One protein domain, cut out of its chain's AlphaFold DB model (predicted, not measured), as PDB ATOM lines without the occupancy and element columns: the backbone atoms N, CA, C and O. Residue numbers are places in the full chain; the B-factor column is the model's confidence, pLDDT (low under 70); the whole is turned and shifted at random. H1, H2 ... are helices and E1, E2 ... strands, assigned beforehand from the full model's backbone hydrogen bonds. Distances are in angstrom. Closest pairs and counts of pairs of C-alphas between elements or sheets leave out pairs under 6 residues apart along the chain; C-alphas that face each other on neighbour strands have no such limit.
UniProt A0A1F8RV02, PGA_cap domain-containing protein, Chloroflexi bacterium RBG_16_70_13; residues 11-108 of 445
ATOM      1  N   ILE A  11      59.939  88.898  24.188       92.12
ATOM      2  CA  ILE A  11      59.390  88.421  25.457       92.12
ATOM      3  C   ILE A  11      58.636  87.107  25.214       92.12
ATOM      4  O   ILE A  11      57.960  86.946  24.198       92.12
ATOM      5  N   SER A  12      58.731  86.148  26.130       93.56
ATOM      6  CA  SER A  12      57.894  84.944  26.072       93.56
ATOM      7  C   SER A  12      56.514  85.187  26.682       93.56
ATOM      8  O   SER A  12      56.331  86.033  27.561       93.56
ATOM      9  N   ARG A  13      55.517  84.387  26.300       91.44
ATOM     10  CA  ARG A  13      54.185  84.464  26.912       91.44
ATOM     11  C   ARG A  13      54.205  84.166  28.406       91.44
ATOM     12  O   ARG A  13      53.464  84.786  29.160       91.44
ATOM     13  N   VAL A  14      55.090  83.276  28.846       92.25
ATOM     14  CA  VAL A  14      55.285  82.975  30.271       92.25
ATOM     15  C   VAL A  14      55.763  84.215  31.033       92.25
ATOM     16  O   VAL A  14      55.264  84.500  32.122       92.25
ATOM     17  N   GLU A  15      56.701  84.972  30.465       92.19
ATOM     18  CA  GLU A  15      57.192  86.216  31.066       92.19
ATOM     19  C   GLU A  15      56.135  87.319  31.046       92.19
ATOM     20  O   GLU A  15      55.964  88.011  32.051       92.19
ATOM     21  N   LEU A  16      55.391  87.450  29.943       91.00
ATOM     22  CA  LEU A  16      54.274  88.387  29.840       91.00
ATOM     23  C   LEU A  16      53.199  88.089  30.896       91.00
ATOM     24  O   LEU A  16      52.789  88.989  31.629       91.00
ATOM     25  N   ASP A  17      52.780  86.829  31.022       90.25
ATOM     26  CA  ASP A  17      51.783  86.398  32.006       90.25
ATOM     27  C   ASP A  17      52.268  86.661  33.440       90.25
ATOM     28  O   ASP A  17      51.503  87.139  34.282       90.25
ATOM     29  N   ALA A  18      53.552  86.412  33.723       91.31
ATOM     30  CA  ALA A  18      54.154  86.727  35.015       91.31
ATOM     31  C   ALA A  18      54.163  88.240  35.297       91.31
ATOM     32  O   ALA A  18      53.824  88.653  36.410       91.31
ATOM     33  N   ALA A  19      54.510  89.069  34.308       90.31
ATOM     34  CA  ALA A  19      54.492  90.526  34.426       90.31
ATOM     35  C   ALA A  19      53.075  91.056  34.709       90.31
ATOM     36  O   ALA A  19      52.894  91.878  35.609       90.31
ATOM     37  N   LEU A  20      52.057  90.528  34.022       88.19
ATOM     38  CA  LEU A  20      50.653  90.936  34.177       88.19
ATOM     39  C   LEU A  20      50.091  90.710  35.588       88.19
ATOM     40  O   LEU A  20      49.208  91.448  36.019       88.19
ATOM     41  N   ILE A  21      50.602  89.719  36.323       88.88
ATOM     42  CA  ILE A  21      50.198  89.438  37.711       88.88
ATOM     43  C   ILE A  21      51.183  89.990  38.756       88.88
ATOM     44  O   ILE A  21      51.127  89.592  39.921       88.88
ATOM     45  N   GLY A  22      52.104  90.873  38.352       84.44
ATOM     46  CA  GLY A  22      53.080  91.507  39.244       84.44
ATOM     47  C   GLY A  22      54.163  90.558  39.771       84.44
ATOM     48  O   GLY A  22      54.708  90.781  40.848       84.44
ATOM     49  N   ARG A  23      54.446  89.469  39.047       85.94
ATOM     50  CA  ARG A  23      55.508  88.493  39.360       85.94
ATOM     51  C   ARG A  23      56.683  88.537  38.378       85.94
ATOM     52  O   ARG A  23      57.606  87.737  38.517       85.94
ATOM     53  N   GLY A  24      56.641  89.428  37.389       80.19
ATOM     54  CA  GLY A  24      57.731  89.634  36.441       80.19
ATOM     55  C   GLY A  24      58.977  90.186  37.135       80.19
ATOM     56  O   GLY A  24      58.882  91.063  37.990       80.19
ATOM     57  N   ILE A  25      60.149  89.664  36.766       80.50
ATOM     58  CA  ILE A  25      61.439  90.147  37.288       80.50
ATOM     59  C   ILE A  25      61.902  91.375  36.495       80.50
ATOM     60  O   ILE A  25      62.345  92.353  37.088       80.50
ATOM     61  N   ALA A  26      61.764  91.328  35.165       83.31
ATOM     62  CA  ALA A  26      62.155  92.418  34.272       83.31
ATOM     63  C   ALA A  26      61.142  93.575  34.276       83.31
ATOM     64  O   ALA A  26      61.535  94.737  34.305       83.31
ATOM     65  N   TYR A  27      59.845  93.256  34.301       88.38
ATOM     66  CA  TYR A  27      58.767  94.239  34.199       88.38
ATOM     67  C   TYR A  27      57.918  94.246  35.468       88.38
ATOM     68  O   TYR A  27      57.178  93.301  35.744       88.38
ATOM     69  N   GLN A  28      58.033  95.327  36.238       85.81
ATOM     70  CA  GLN A  28      57.331  95.527  37.510       85.81
ATOM     71  C   GLN A  28      55.994  96.251  37.325       85.81
ATOM     72  O   GLN A  28      55.133  96.217  38.206       85.81
ATOM     73  N   ARG A  29      55.814  96.911  36.176       89.19
ATOM     74  CA  ARG A  29      54.616  97.668  35.829       89.19
ATOM     75  C   ARG A  29      54.159  97.298  34.424       89.19
ATOM     76  O   ARG A  29      54.956  97.336  33.495       89.19
ATOM     77  N   VAL A  30      52.867  97.000  34.261       91.56
ATOM     78  CA  VAL A  30      52.256  96.758  32.943       91.56
ATOM     79  C   VAL A  30      51.127  97.751  32.694       91.56
ATOM     80  O   VAL A  30      50.189  97.860  33.494       91.56
ATOM     81  N   LEU A  31      51.221  98.477  31.580       92.06
ATOM     82  CA  LEU A  31      50.211  99.427  31.118       92.06
ATOM     83  C   LEU A  31      49.585  98.948  29.807       92.06
ATOM     84  O   LEU A  31      50.286  98.428  28.943       92.06
ATOM     85  N   VAL A  32      48.274  99.132  29.641       90.81
ATOM     86  CA  VAL A  32      47.536  98.594  28.486       90.81
ATOM     87  C   VAL A  32      46.605  99.641  27.891       90.81
ATOM     88  O   VAL A  32      45.767 100.207  28.593       90.81
ATOM     89  N   ALA A  33      46.711  99.864  26.582       87.00
ATOM     90  CA  ALA A  33      45.783 100.689  25.808       87.00
ATOM     91  C   ALA A  33      44.574  99.846  25.373       87.00
ATOM     92  O   ALA A  33      44.355  99.563  24.199       87.00
ATOM     93  N   GLY A  34      43.811  99.381  26.363       81.88
ATOM     94  CA  GLY A  34      42.717  98.431  26.194       81.88
ATOM     95  C   GLY A  34      42.215  97.901  27.535       81.88
ATOM     96  O   GLY A  34      42.515  98.460  28.595       81.88
ATOM     97  N   THR A  35      41.453  96.808  27.490       80.31
ATOM     98  CA  THR A  35      40.948  96.147  28.702       80.31
ATOM     99  C   THR A  35      41.608  94.785  28.874       80.31
ATOM    100  O   THR A  35      41.326  93.857  28.120       80.31
ATOM    101  N   LEU A  36      42.465  94.655  29.890       81.62
ATOM    102  CA  LEU A  36      43.121  93.397  30.245       81.62
ATOM    103  C   LEU A  36      43.109  93.210  31.775       81.62
ATOM    104  O   LEU A  36      43.573  94.102  32.489       81.62
ATOM    105  N   PRO A  37      42.569  92.096  32.310       75.94
ATOM    106  CA  PRO A  37      42.536  91.852  33.751       75.94
ATOM    107  C   PRO A  37      43.933  91.891  34.384       75.94
ATOM    108  O   PRO A  37      44.868  91.298  33.857       75.94
ATOM    109  N   GLY A  38      44.063  92.567  35.529       71.62
ATOM    110  CA  GLY A  38      45.333  92.693  36.261       71.62
ATOM    111  C   GLY A  38      46.247  93.822  35.774       71.62
ATOM    112  O   GLY A  38      47.154  94.211  36.505       71.62
ATOM    113  N   ALA A  39      45.977  94.409  34.606       79.44
ATOM    114  CA  ALA A  39      46.770  95.505  34.068       79.44
ATOM    115  C   ALA A  39      46.151  96.884  34.340       79.44
ATOM    116  O   ALA A  39      44.940  97.028  34.520       79.44
ATOM    117  N   THR A  40      46.991  97.924  34.343       86.81
ATOM    118  CA  THR A  40      46.524  99.313  34.470       86.81
ATOM    119  C   THR A  40      46.196  99.874  33.090       86.81
ATOM    120  O   THR A  40      47.081 100.004  32.242       86.81
ATOM    121  N   THR A  41      44.935 100.238  32.855       88.94
ATOM    122  CA  THR A  41      44.526 100.883  31.600       88.94
ATOM    123  C   THR A  41      45.109 102.293  31.492       88.94
ATOM    124  O   THR A  41      45.097 103.060  32.457       88.94
ATOM    125  N   SER A  42      45.611 102.649  30.311       90.44
ATOM    126  CA  SER A  42      46.142 103.980  30.010       90.44
ATOM    127  C   SER A  42      45.970 104.320  28.522       90.44
ATOM    128  O   SER A  42      45.542 103.473  27.742       90.44
ATOM    129  N   THR A  43      46.258 105.558  28.119       89.62
ATOM    130  CA  THR A  43      46.228 105.954  26.700       89.62
ATOM    131  C   THR A  43      47.528 105.543  25.998       89.62
ATOM    132  O   THR A  43      48.558 105.460  26.670       89.62
ATOM    133  N   PRO A  44      47.530 105.324  24.667       90.06
ATOM    134  CA  PRO A  44      48.755 105.023  23.922       90.06
ATOM    135  C   PRO A  44      49.909 105.995  24.216       90.06
ATOM    136  O   PRO A  44      51.003 105.563  24.573       90.06
ATOM    137  N   ASP A  45      49.641 107.302  24.191       90.12
ATOM    138  CA  ASP A  45      50.634 108.339  24.499       90.12
ATOM    139  C   ASP A  45      51.224 108.195  25.907       90.12
ATOM    140  O   ASP A  45      52.441 108.245  26.089       90.12
ATOM    141  N   ALA A  46      50.372 107.988  26.916       91.56
ATOM    142  CA  ALA A  46      50.817 107.845  28.299       91.56
ATOM    143  C   ALA A  46      51.635 106.562  28.511       91.56
ATOM    144  O   ALA A  46      52.558 106.552  29.325       91.56
ATOM    145  N   ILE A  47      51.331 105.500  27.760       92.06
ATOM    146  CA  ILE A  47      52.118 104.264  27.757       92.06
ATOM    147  C   ILE A  47      53.504 104.524  27.178       92.06
ATOM    148  O   ILE A  47      54.483 104.178  27.833       92.06
ATOM    149  N   ARG A  48      53.607 105.169  26.008       90.75
ATOM    150  CA  ARG A  48      54.907 105.486  25.389       90.75
ATOM    151  C   ARG A  48      55.773 106.352  26.307       90.75
ATOM    152  O   ARG A  48      56.934 106.032  26.538       90.75
ATOM    153  N   VAL A  49      55.184 107.379  26.928       90.00
ATOM    154  CA  VAL A  49      55.874 108.218  27.926       90.00
ATOM    155  C   VAL A  49      56.374 107.395  29.116       90.00
ATOM    156  O   VAL A  49      57.502 107.592  29.558       90.00
ATOM    157  N   ALA A  50      55.558 106.477  29.641       90.81
ATOM    158  CA  ALA A  50      55.938 105.661  30.793       90.81
ATOM    159  C   ALA A  50      57.038 104.641  30.462       90.81
ATOM    160  O   ALA A  50      57.976 104.511  31.243       90.81
ATOM    161  N   VAL A  51      56.950 103.968  29.310       90.00
ATOM    162  CA  VAL A  51      57.974 103.021  28.830       90.00
ATOM    163  C   VAL A  51      59.314 103.731  28.631       90.00
ATOM    164  O   VAL A  51      60.348 103.227  29.056       90.00
ATOM    165  N   ASN A  52      59.303 104.941  28.070       85.12
ATOM    166  CA  ASN A  52      60.526 105.720  27.860       85.12
ATOM    167  C   ASN A  52      61.148 106.247  29.160       85.12
ATOM    168  O   ASN A  52      62.339 106.549  29.190       85.12
ATOM    169  N   ALA A  53      60.357 106.393  30.223       85.88
ATOM    170  CA  ALA A  53      60.826 106.894  31.512       85.88
ATOM    171  C   ALA A  53      61.348 105.789  32.445       85.88
ATOM    172  O   ALA A  53      62.097 106.089  33.374       85.88
ATOM    173  N   ASP A  54      60.931 104.538  32.240       86.44
ATOM    174  CA  ASP A  54      61.206 103.433  33.154       86.44
ATOM    175  C   ASP A  54      61.317 102.098  32.404       86.44
ATOM    176  O   ASP A  54      60.319 101.531  31.962       86.44
ATOM    177  N   ALA A  55      62.535 101.551  32.340       82.88
ATOM    178  CA  ALA A  55      62.814 100.255  31.721       82.88
ATOM    179  C   ALA A  55      62.081  99.074  32.396       82.88
ATOM    180  O   ALA A  55      61.937  98.016  31.789       82.88
ATOM    181  N   GLY A  56      61.589  99.246  33.632       88.25
ATOM    182  CA  GLY A  56      60.739  98.278  34.327       88.25
ATOM    183  C   GLY A  56      59.259  98.332  33.925       88.25
ATOM    184  O   GLY A  56      58.453  97.567  34.471       88.25
ATOM    185  N   THR A  57      58.881  99.215  32.995       90.94
ATOM    186  CA  THR A  57      57.514  99.353  32.485       90.94
ATOM    187  C   THR A  57      57.348  98.642  31.138       90.94
ATOM    188  O   THR A  57      58.006  98.969  30.157       90.94
ATOM    189  N   LEU A  58      56.395  97.708  31.072       91.94
ATOM    190  CA  LEU A  58      55.934  97.071  29.837       91.94
ATOM    191  C   LEU A  58      54.633  97.727  29.357       91.94
ATOM    192  O   LEU A  58      53.666  97.849  30.116       91.94
ATOM    193  N   GLY A  59      54.592  98.131  28.090       92.12
ATOM    194  CA  GLY A  59      53.411  98.711  27.454       92.12
ATOM    195  C   GLY A  59      52.772  97.766  26.441       92.12
ATOM    196  O   GLY A  59      53.462  97.260  25.563       92.12
ATOM    197  N   LEU A  60      51.453  97.569  26.509       91.75
ATOM    198  CA  LEU A  60      50.673  96.939  25.440       91.75
ATOM    199  C   LEU A  60      49.939  98.022  24.645       91.75
ATOM    200  O   LEU A  60      48.983  98.633  25.136       91.75
ATOM    201  N   LEU A  61      50.406  98.248  23.419       89.31
ATOM    202  CA  LEU A  61      49.890  99.240  22.479       89.31
ATOM    203  C   LEU A  61      49.178  98.559  21.304       89.31
ATOM    204  O   LEU A  61      49.622  97.500  20.854       89.31
ATOM    205  N   PRO A  62      48.127  99.179  20.740       88.50
ATOM    206  CA  PRO A  62      47.717  98.897  19.376       88.50
ATOM    207  C   PRO A  62      48.891  98.983  18.400       88.50
ATOM    208  O   PRO A  62      49.642  99.954  18.436       88.50
ATOM    209  N   ALA A  63      49.012  98.032  17.472       89.19
ATOM    210  CA  ALA A  63      50.098  98.038  16.488       89.19
ATOM    211  C   ALA A  63      50.144  99.335  15.651       89.19
ATOM    212  O   ALA A  63      51.219  99.859  15.377       89.19
ATOM    213  N   ALA A  64      48.984  99.912  15.316       87.69
ATOM    214  CA  ALA A  64      48.896 101.174  14.573       87.69
ATOM    215  C   ALA A  64      49.436 102.402  15.344       87.69
ATOM    216  O   ALA A  64      49.823 103.392  14.719       87.69
ATOM    217  N   GLU A  65      49.483 102.319  16.679       88.94
ATOM    218  CA  GLU A  65      49.939 103.368  17.608       88.94
ATOM    219  C   GLU A  65      51.425 103.241  17.973       88.94
ATOM    220  O   GLU A  65      51.954 104.034  18.759       88.94
ATOM    221  N   VAL A  66      52.103 102.227  17.432       90.50
ATOM    222  CA  VAL A  66      53.544 102.076  17.590       90.50
ATOM    223  C   VAL A  66      54.240 103.143  16.743       90.50
ATOM    224  O   VAL A  66      53.930 103.367  15.565       90.50
ATOM    225  N   THR A  67      55.183 103.819  17.377       89.81
ATOM    226  CA  THR A  67      55.979 104.910  16.819       89.81
ATOM    227  C   THR A  67      57.457 104.633  17.077       89.81
ATOM    228  O   THR A  67      57.777 103.809  17.940       89.81
ATOM    229  N   PRO A  68      58.374 105.302  16.350       89.88
ATOM    230  CA  PRO A  68      59.790 104.986  16.439       89.88
ATOM    231  C   PRO A  68      60.356 105.116  17.845       89.88
ATOM    232  O   PRO A  68      61.285 104.398  18.145       89.88
ATOM    233  N   ASP A  69      59.808 105.981  18.704       86.88
ATOM    234  CA  ASP A  69      60.312 106.274  20.049       86.88
ATOM    235  C   ASP A  69      60.193 105.129  21.059       86.88
ATOM    236  O   ASP A  69      60.717 105.286  22.156       86.88
ATOM    237  N   VAL A  70      59.559 104.005  20.722       87.25
ATOM    238  CA  VAL A  70      59.481 102.807  21.573       87.25
ATOM    239  C   VAL A  70      59.970 101.569  20.823       87.25
ATOM    240  O   VAL A  70      59.824 101.473  19.606       87.25
ATOM    241  N   ARG A  71      60.499 100.575  21.544       88.00
ATOM    242  CA  ARG A  71      60.841  99.263  20.976       88.00
ATOM    243  C   ARG A  71      59.662  98.296  21.101       88.00
ATOM    244  O   ARG A  71      59.238  97.973  22.208       88.00
ATOM    245  N   ALA A  72      59.168  97.801  19.971       91.12
ATOM    246  CA  ALA A  72      58.254  96.668  19.927       91.12
ATOM    247  C   ALA A  72      59.046  95.367  20.116       91.12
ATOM    248  O   ALA A  72      60.056  95.137  19.443       91.12
ATOM    249  N   LEU A  73      58.585  94.539  21.049       91.75
ATOM    250  CA  LEU A  73      59.167  93.235  21.347       91.75
ATOM    251  C   LEU A  73      58.458  92.153  20.535       91.75
ATOM    252  O   LEU A  73      57.231  92.187  20.401       91.75
ATOM    253  N   SER A  74      59.224  91.175  20.057       93.00
ATOM    254  CA  SER A  74      58.657  89.916  19.583       93.00
ATOM    255  C   SER A  74      57.953  89.190  20.735       93.00
ATOM    256  O   SER A  74      58.331  89.341  21.900       93.00
ATOM    257  N   LEU A  75      56.915  88.409  20.437       93.88
ATOM    258  CA  LEU A  75      56.215  87.584  21.425       93.88
ATOM    259  C   LEU A  75      56.317  86.118  21.021       93.88
ATOM    260  O   LEU A  75      55.803  85.742  19.974       93.88
ATOM    261  N   ASP A  76      56.976  85.297  21.842       93.44
ATOM    262  CA  ASP A  76      57.281  83.890  21.521       93.44
ATOM    263  C   ASP A  76      57.972  83.719  20.148       93.44
ATOM    264  O   ASP A  76      57.739  82.746  19.434       93.44
ATOM    265  N   GLY A  77      58.812  84.688  19.762       91.38
ATOM    266  CA  GLY A  77      59.521  84.697  18.478       91.38
ATOM    267  C   GLY A  77      58.684  85.148  17.280       91.38
ATOM    268  O   GLY A  77      59.197  85.183  16.168       91.38
ATOM    269  N   PHE A  78      57.416  85.512  17.478       93.12
ATOM    270  CA  PHE A  78      56.624  86.171  16.447       93.12
ATOM    271  C   PHE A  78      56.894  87.671  16.471       93.12
ATOM    272  O   PHE A  78      56.874  88.286  17.540       93.12
ATOM    273  N   ASP A  79      57.022  88.279  15.293       92.44
ATOM    274  CA  ASP A  79      57.218  89.717  15.126       92.44
ATOM    275  C   ASP A  79      56.115  90.370  14.285       92.44
ATOM    276  O   ASP A  79      55.679  89.823  13.278       92.44
ATOM    277  N   LEU A  80      55.663  91.566  14.680       92.00
ATOM    278  CA  LEU A  80      54.757  92.392  13.860       92.00
ATOM    279  C   LEU A  80      55.502  93.374  12.948       92.00
ATOM    280  O   LEU A  80      54.934  93.866  11.975       92.00
ATOM    281  N   PHE A  81      56.758  93.672  13.271       93.75
ATOM    282  CA  PHE A  81      57.594  94.644  12.575       93.75
ATOM    283  C   PHE A  81      58.954  94.020  12.257       93.75
ATOM    284  O   PHE A  81      59.358  93.064  12.911       93.75
ATOM    285  N   GLY A  82      59.652  94.573  11.274       93.62
ATOM    286  CA  GLY A  82      60.942  94.092  10.790       93.62
ATOM    287  C   GLY A  82      60.875  93.145   9.585       93.62
ATOM    288  O   GLY A  82      59.802  92.935   9.018       93.62
ATOM    289  N   ASN A  83      62.013  92.604   9.158       92.81
ATOM    290  CA  ASN A  83      62.162  91.723   7.998       92.81
ATOM    291  C   ASN A  83      61.397  90.414   8.220       92.81
ATOM    292  O   ASN A  83      60.523  90.070   7.420       92.81
ATOM    293  N   ASP A  84      61.589  89.802   9.391       90.56
ATOM    294  CA  ASP A  84      60.923  88.564   9.825       90.56
ATOM    295  C   ASP A  84      59.473  88.763  10.302       90.56
ATOM    296  O   ASP A  84      58.870  87.885  10.926       90.56
ATOM    297  N   ARG A  85      58.882  89.935  10.032       92.81
ATOM    298  CA  ARG A  85      57.507  90.234  10.439       92.81
ATOM    299  C   ARG A  85      56.512  89.241   9.852       92.81
ATOM    300  O   ARG A  85      56.583  88.840   8.686       92.81
ATOM    301  N   LEU A  86      55.473  88.965  10.627       91.31
ATOM    302  CA  LEU A  86      54.286  88.282  10.148       91.31
ATOM    303  C   LEU A  86      53.637  89.064   9.006       91.31
ATOM    304  O   LEU A  86      53.319  90.248   9.121       91.31
ATOM    305  N   ARG A  87      53.372  88.354   7.909       88.00
ATOM    306  CA  ARG A  87      52.598  88.866   6.770       88.00
ATOM    307  C   ARG A  87      51.090  88.665   6.945       88.00
ATOM    308  O   ARG A  87      50.308  89.272   6.224       88.00
ATOM    309  N   ASP A  88      50.688  87.853   7.924       88.50
ATOM    310  CA  ASP A  88      49.298  87.645   8.327       88.50
ATOM    311  C   ASP A  88      49.143  87.917   9.828       88.50
ATOM    312  O   ASP A  88      49.626  87.160  10.675       88.50
ATOM    313  N   VAL A  89      48.449  89.006  10.164       86.06
ATOM    314  CA  VAL A  89      48.216  89.411  11.557       86.06
ATOM    315  C   VAL A  89      47.326  88.417  12.311       86.06
ATOM    316  O   VAL A  89      47.372  88.374  13.538       86.06
ATOM    317  N   ALA A  90      46.549  87.574  11.617       86.62
ATOM    318  CA  ALA A  90      45.728  86.550  12.261       86.62
ATOM    319  C   ALA A  90      46.566  85.478  12.982       86.62
ATOM    320  O   ALA A  90      46.054  84.804  13.875       86.62
ATOM    321  N   ALA A  91      47.851  85.342  12.630       88.69
ATOM    322  CA  ALA A  91      48.796  84.456  13.306       88.69
ATOM    323  C   ALA A  91      49.399  85.062  14.590       88.69
ATOM    324  O   ALA A  91      50.098  84.362  15.323       88.69
ATOM    325  N   TRP A  92      49.142  86.342  14.886       91.19
ATOM    326  CA  TRP A  92      49.704  87.004  16.061       91.19
ATOM    327  C   TRP A  92      49.128  86.428  17.374       91.19
ATOM    328  O   TRP A  92      47.905  86.377  17.538       91.19
ATOM    329  N   PRO A  93      49.967  86.025  18.351       89.25
ATOM    330  CA  PRO A  93      49.509  85.267  19.521       89.25
ATOM    331  C   PRO A  93      48.795  86.092  20.608       89.25
ATOM    332  O   PRO A  93      48.258  85.511  21.560       89.25
ATOM    333  N   LEU A  94      48.768  87.427  20.498       86.56
ATOM    334  CA  LEU A  94      48.173  88.318  21.500       86.56
ATOM    335  C   LEU A  94      47.106  89.242  20.904       86.56
ATOM    336  O   LEU A  94      47.415  90.214  20.223       86.56
ATOM    337  N   LEU A  95      45.845  88.992  21.260       80.88
ATOM    338  CA  LEU A  95      44.714  89.866  20.948       80.88
ATOM    339  C   LEU A  95      44.126  90.424  22.247       80.88
ATOM    340  O   LEU A  95      43.704  89.662  23.118       80.88
ATOM    341  N   VAL A  96      44.092  91.752  22.373       78.12
ATOM    342  CA  VAL A  96      43.508  92.451  23.529       78.12
ATOM    343  C   VAL A  96      42.210  93.134  23.092       78.12
ATOM    344  O   VAL A  96      42.230  93.884  22.114       78.12
ATOM    345  N   PRO A  97      41.079  92.916  23.787       74.31
ATOM    346  CA  PRO A  97      39.847  93.638  23.499       74.31
ATOM    347  C   PRO A  97      40.039  95.153  23.638       74.31
ATOM    348  O   PRO A  97      40.560  95.641  24.650       74.31
ATOM    349  N   ALA A  98      39.582  95.898  22.630       69.44
ATOM    350  CA  ALA A  98      39.603  97.354  22.654       69.44
ATOM    351  C   ALA A  98      38.792  97.901  23.841       69.44
ATOM    352  O   ALA A  98      37.810  97.297  24.287       69.44
ATOM    353  N   ALA A  99      39.199  99.062  24.356       69.38
ATOM    354  CA  ALA A  99      38.395  99.778  25.338       69.38
ATOM    355  C   ALA A  99      37.044 100.197  24.713       69.38
ATOM    356  O   ALA A  99      36.996 100.515  23.521       69.38
ATOM    357  N   PRO A 100      35.939 100.220  25.482       69.31
ATOM    358  CA  PRO A 100      34.644 100.660  24.967       69.31
ATOM    359  C   PRO A 100      34.728 102.061  24.342       69.31
ATOM    360  O   PRO A 100      35.169 103.002  24.997       69.31
ATOM    361  N   GLY A 101      34.283 102.198  23.088       68.44
ATOM    362  CA  GLY A 101      34.277 103.472  22.358       68.44
ATOM    363  C   GLY A 101      35.594 103.850  21.668       68.44
ATOM    364  O   GLY A 101      35.657 104.931  21.094       68.44
ATOM    365  N   ALA A 102      36.621 102.995  21.709       64.06
ATOM    366  CA  ALA A 102      37.812 103.172  20.885       64.06
ATOM    367  C   ALA A 102      37.533 102.739  19.438       64.06
ATOM    368  O   ALA A 102      36.956 101.671  19.211       64.06
ATOM    369  N   ASP A 103      37.978 103.542  18.472       64.88
ATOM    370  CA  ASP A 103      38.029 103.105  17.081       64.88
ATOM    371  C   ASP A 103      39.009 101.926  16.960       64.88
ATOM    372  O   ASP A 103      40.059 101.923  17.616       64.88
ATOM    373  N   PRO A 104      38.683 100.894  16.165       62.41
ATOM    374  CA  PRO A 104      39.593  99.782  15.978       62.41
ATOM    375  C   PRO A 104      40.871 100.286  15.285       62.41
ATOM    376  O   PRO A 104      40.788 100.884  14.210       62.41
ATOM    377  N   PRO A 105      42.056 100.037  15.859       65.69
ATOM    378  CA  PRO A 105      43.318 100.344  15.204       65.69
ATOM    379  C   PRO A 105      43.453  99.472  13.952       65.69
ATOM    380  O   PRO A 105      43.391  98.246  14.037       65.69
ATOM    381  N   THR A 106      43.654 100.079  12.785       73.44
ATOM    382  CA  THR A 106      43.895  99.331  11.545       73.44
ATOM    383  C   THR A 106      45.395  99.187  11.326       73.44
ATOM    384  O   THR A 106      46.039 100.079  10.777       73.44
ATOM    385  N   PHE A 107      45.963  98.075  11.791       87.31
ATOM    386  CA  PHE A 107      47.251  97.605  11.289       87.31
ATOM    387  C   PHE A 107      46.997  96.699  10.087       87.31
ATOM    388  O   PHE A 107      46.278  95.708  10.208       87.31
ATOM    389  N   ASP A 108      47.580  97.057   8.948       88.56
ATOM    390  CA  ASP A 108      47.538  96.258   7.729       88.56
ATOM    391  C   ASP A 108      48.966  95.822   7.360       88.56
ATOM    392  O   ASP A 108      49.745  96.657   6.879       88.56
TER     393      ASP A 108
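What this domain is: This is residues 11 to 108 of the 445 residues of the protein "PGA_cap domain-containing protein" of Chloroflexi bacterium RBG_16_70_13 (UniProt A0A1F8RV02). With little regular structure, this is a small parallel sheet of E1 and E2 between helices H1 and H2; unnamed residues 61 to 108 wind in loops beside it. The 98 printed residues include 26 in named elements, H1, E1, H2, E2 in chain order, class mixed. The whole is compact, radius of gyration of the C-alphas 12.9 A, spanning 32 by 31 by 25 A.

How they stand to each other: H1, residues 13 to 20, is closest to E1, residues 29 to 32, at C-alphas 20 and 30, 6.2 A. H2, residues 44 to 53, is closest to E2, residues 57 to 60, at C-alphas 51 and 57, 5.2 A. E1 and E2 are parallel, 19 degrees; N 31 and O 58, 2.9 A, are within hydrogen-bond range. E1, H2, E2 form a strand-helix-strand unit, parallel strands joined through a helix, its crossover right-handed. H1 and H2 are apart; in both, every O i to N i+4 pair is within hydrogen-bond range.

Where its parts are: H1, 10.4 A long, begins at C-alpha 13 (54.185, 84.464, 26.912). E1 measures 10.2 A, H2 14.4 A. E2, 10.1 A, ends at C-alpha 60 (50.673, 96.939, 25.440).

The domain as a whole: The printed part has no cut. The link E1 to H2 is long. Residues 98 to 105 have pLDDT under 70.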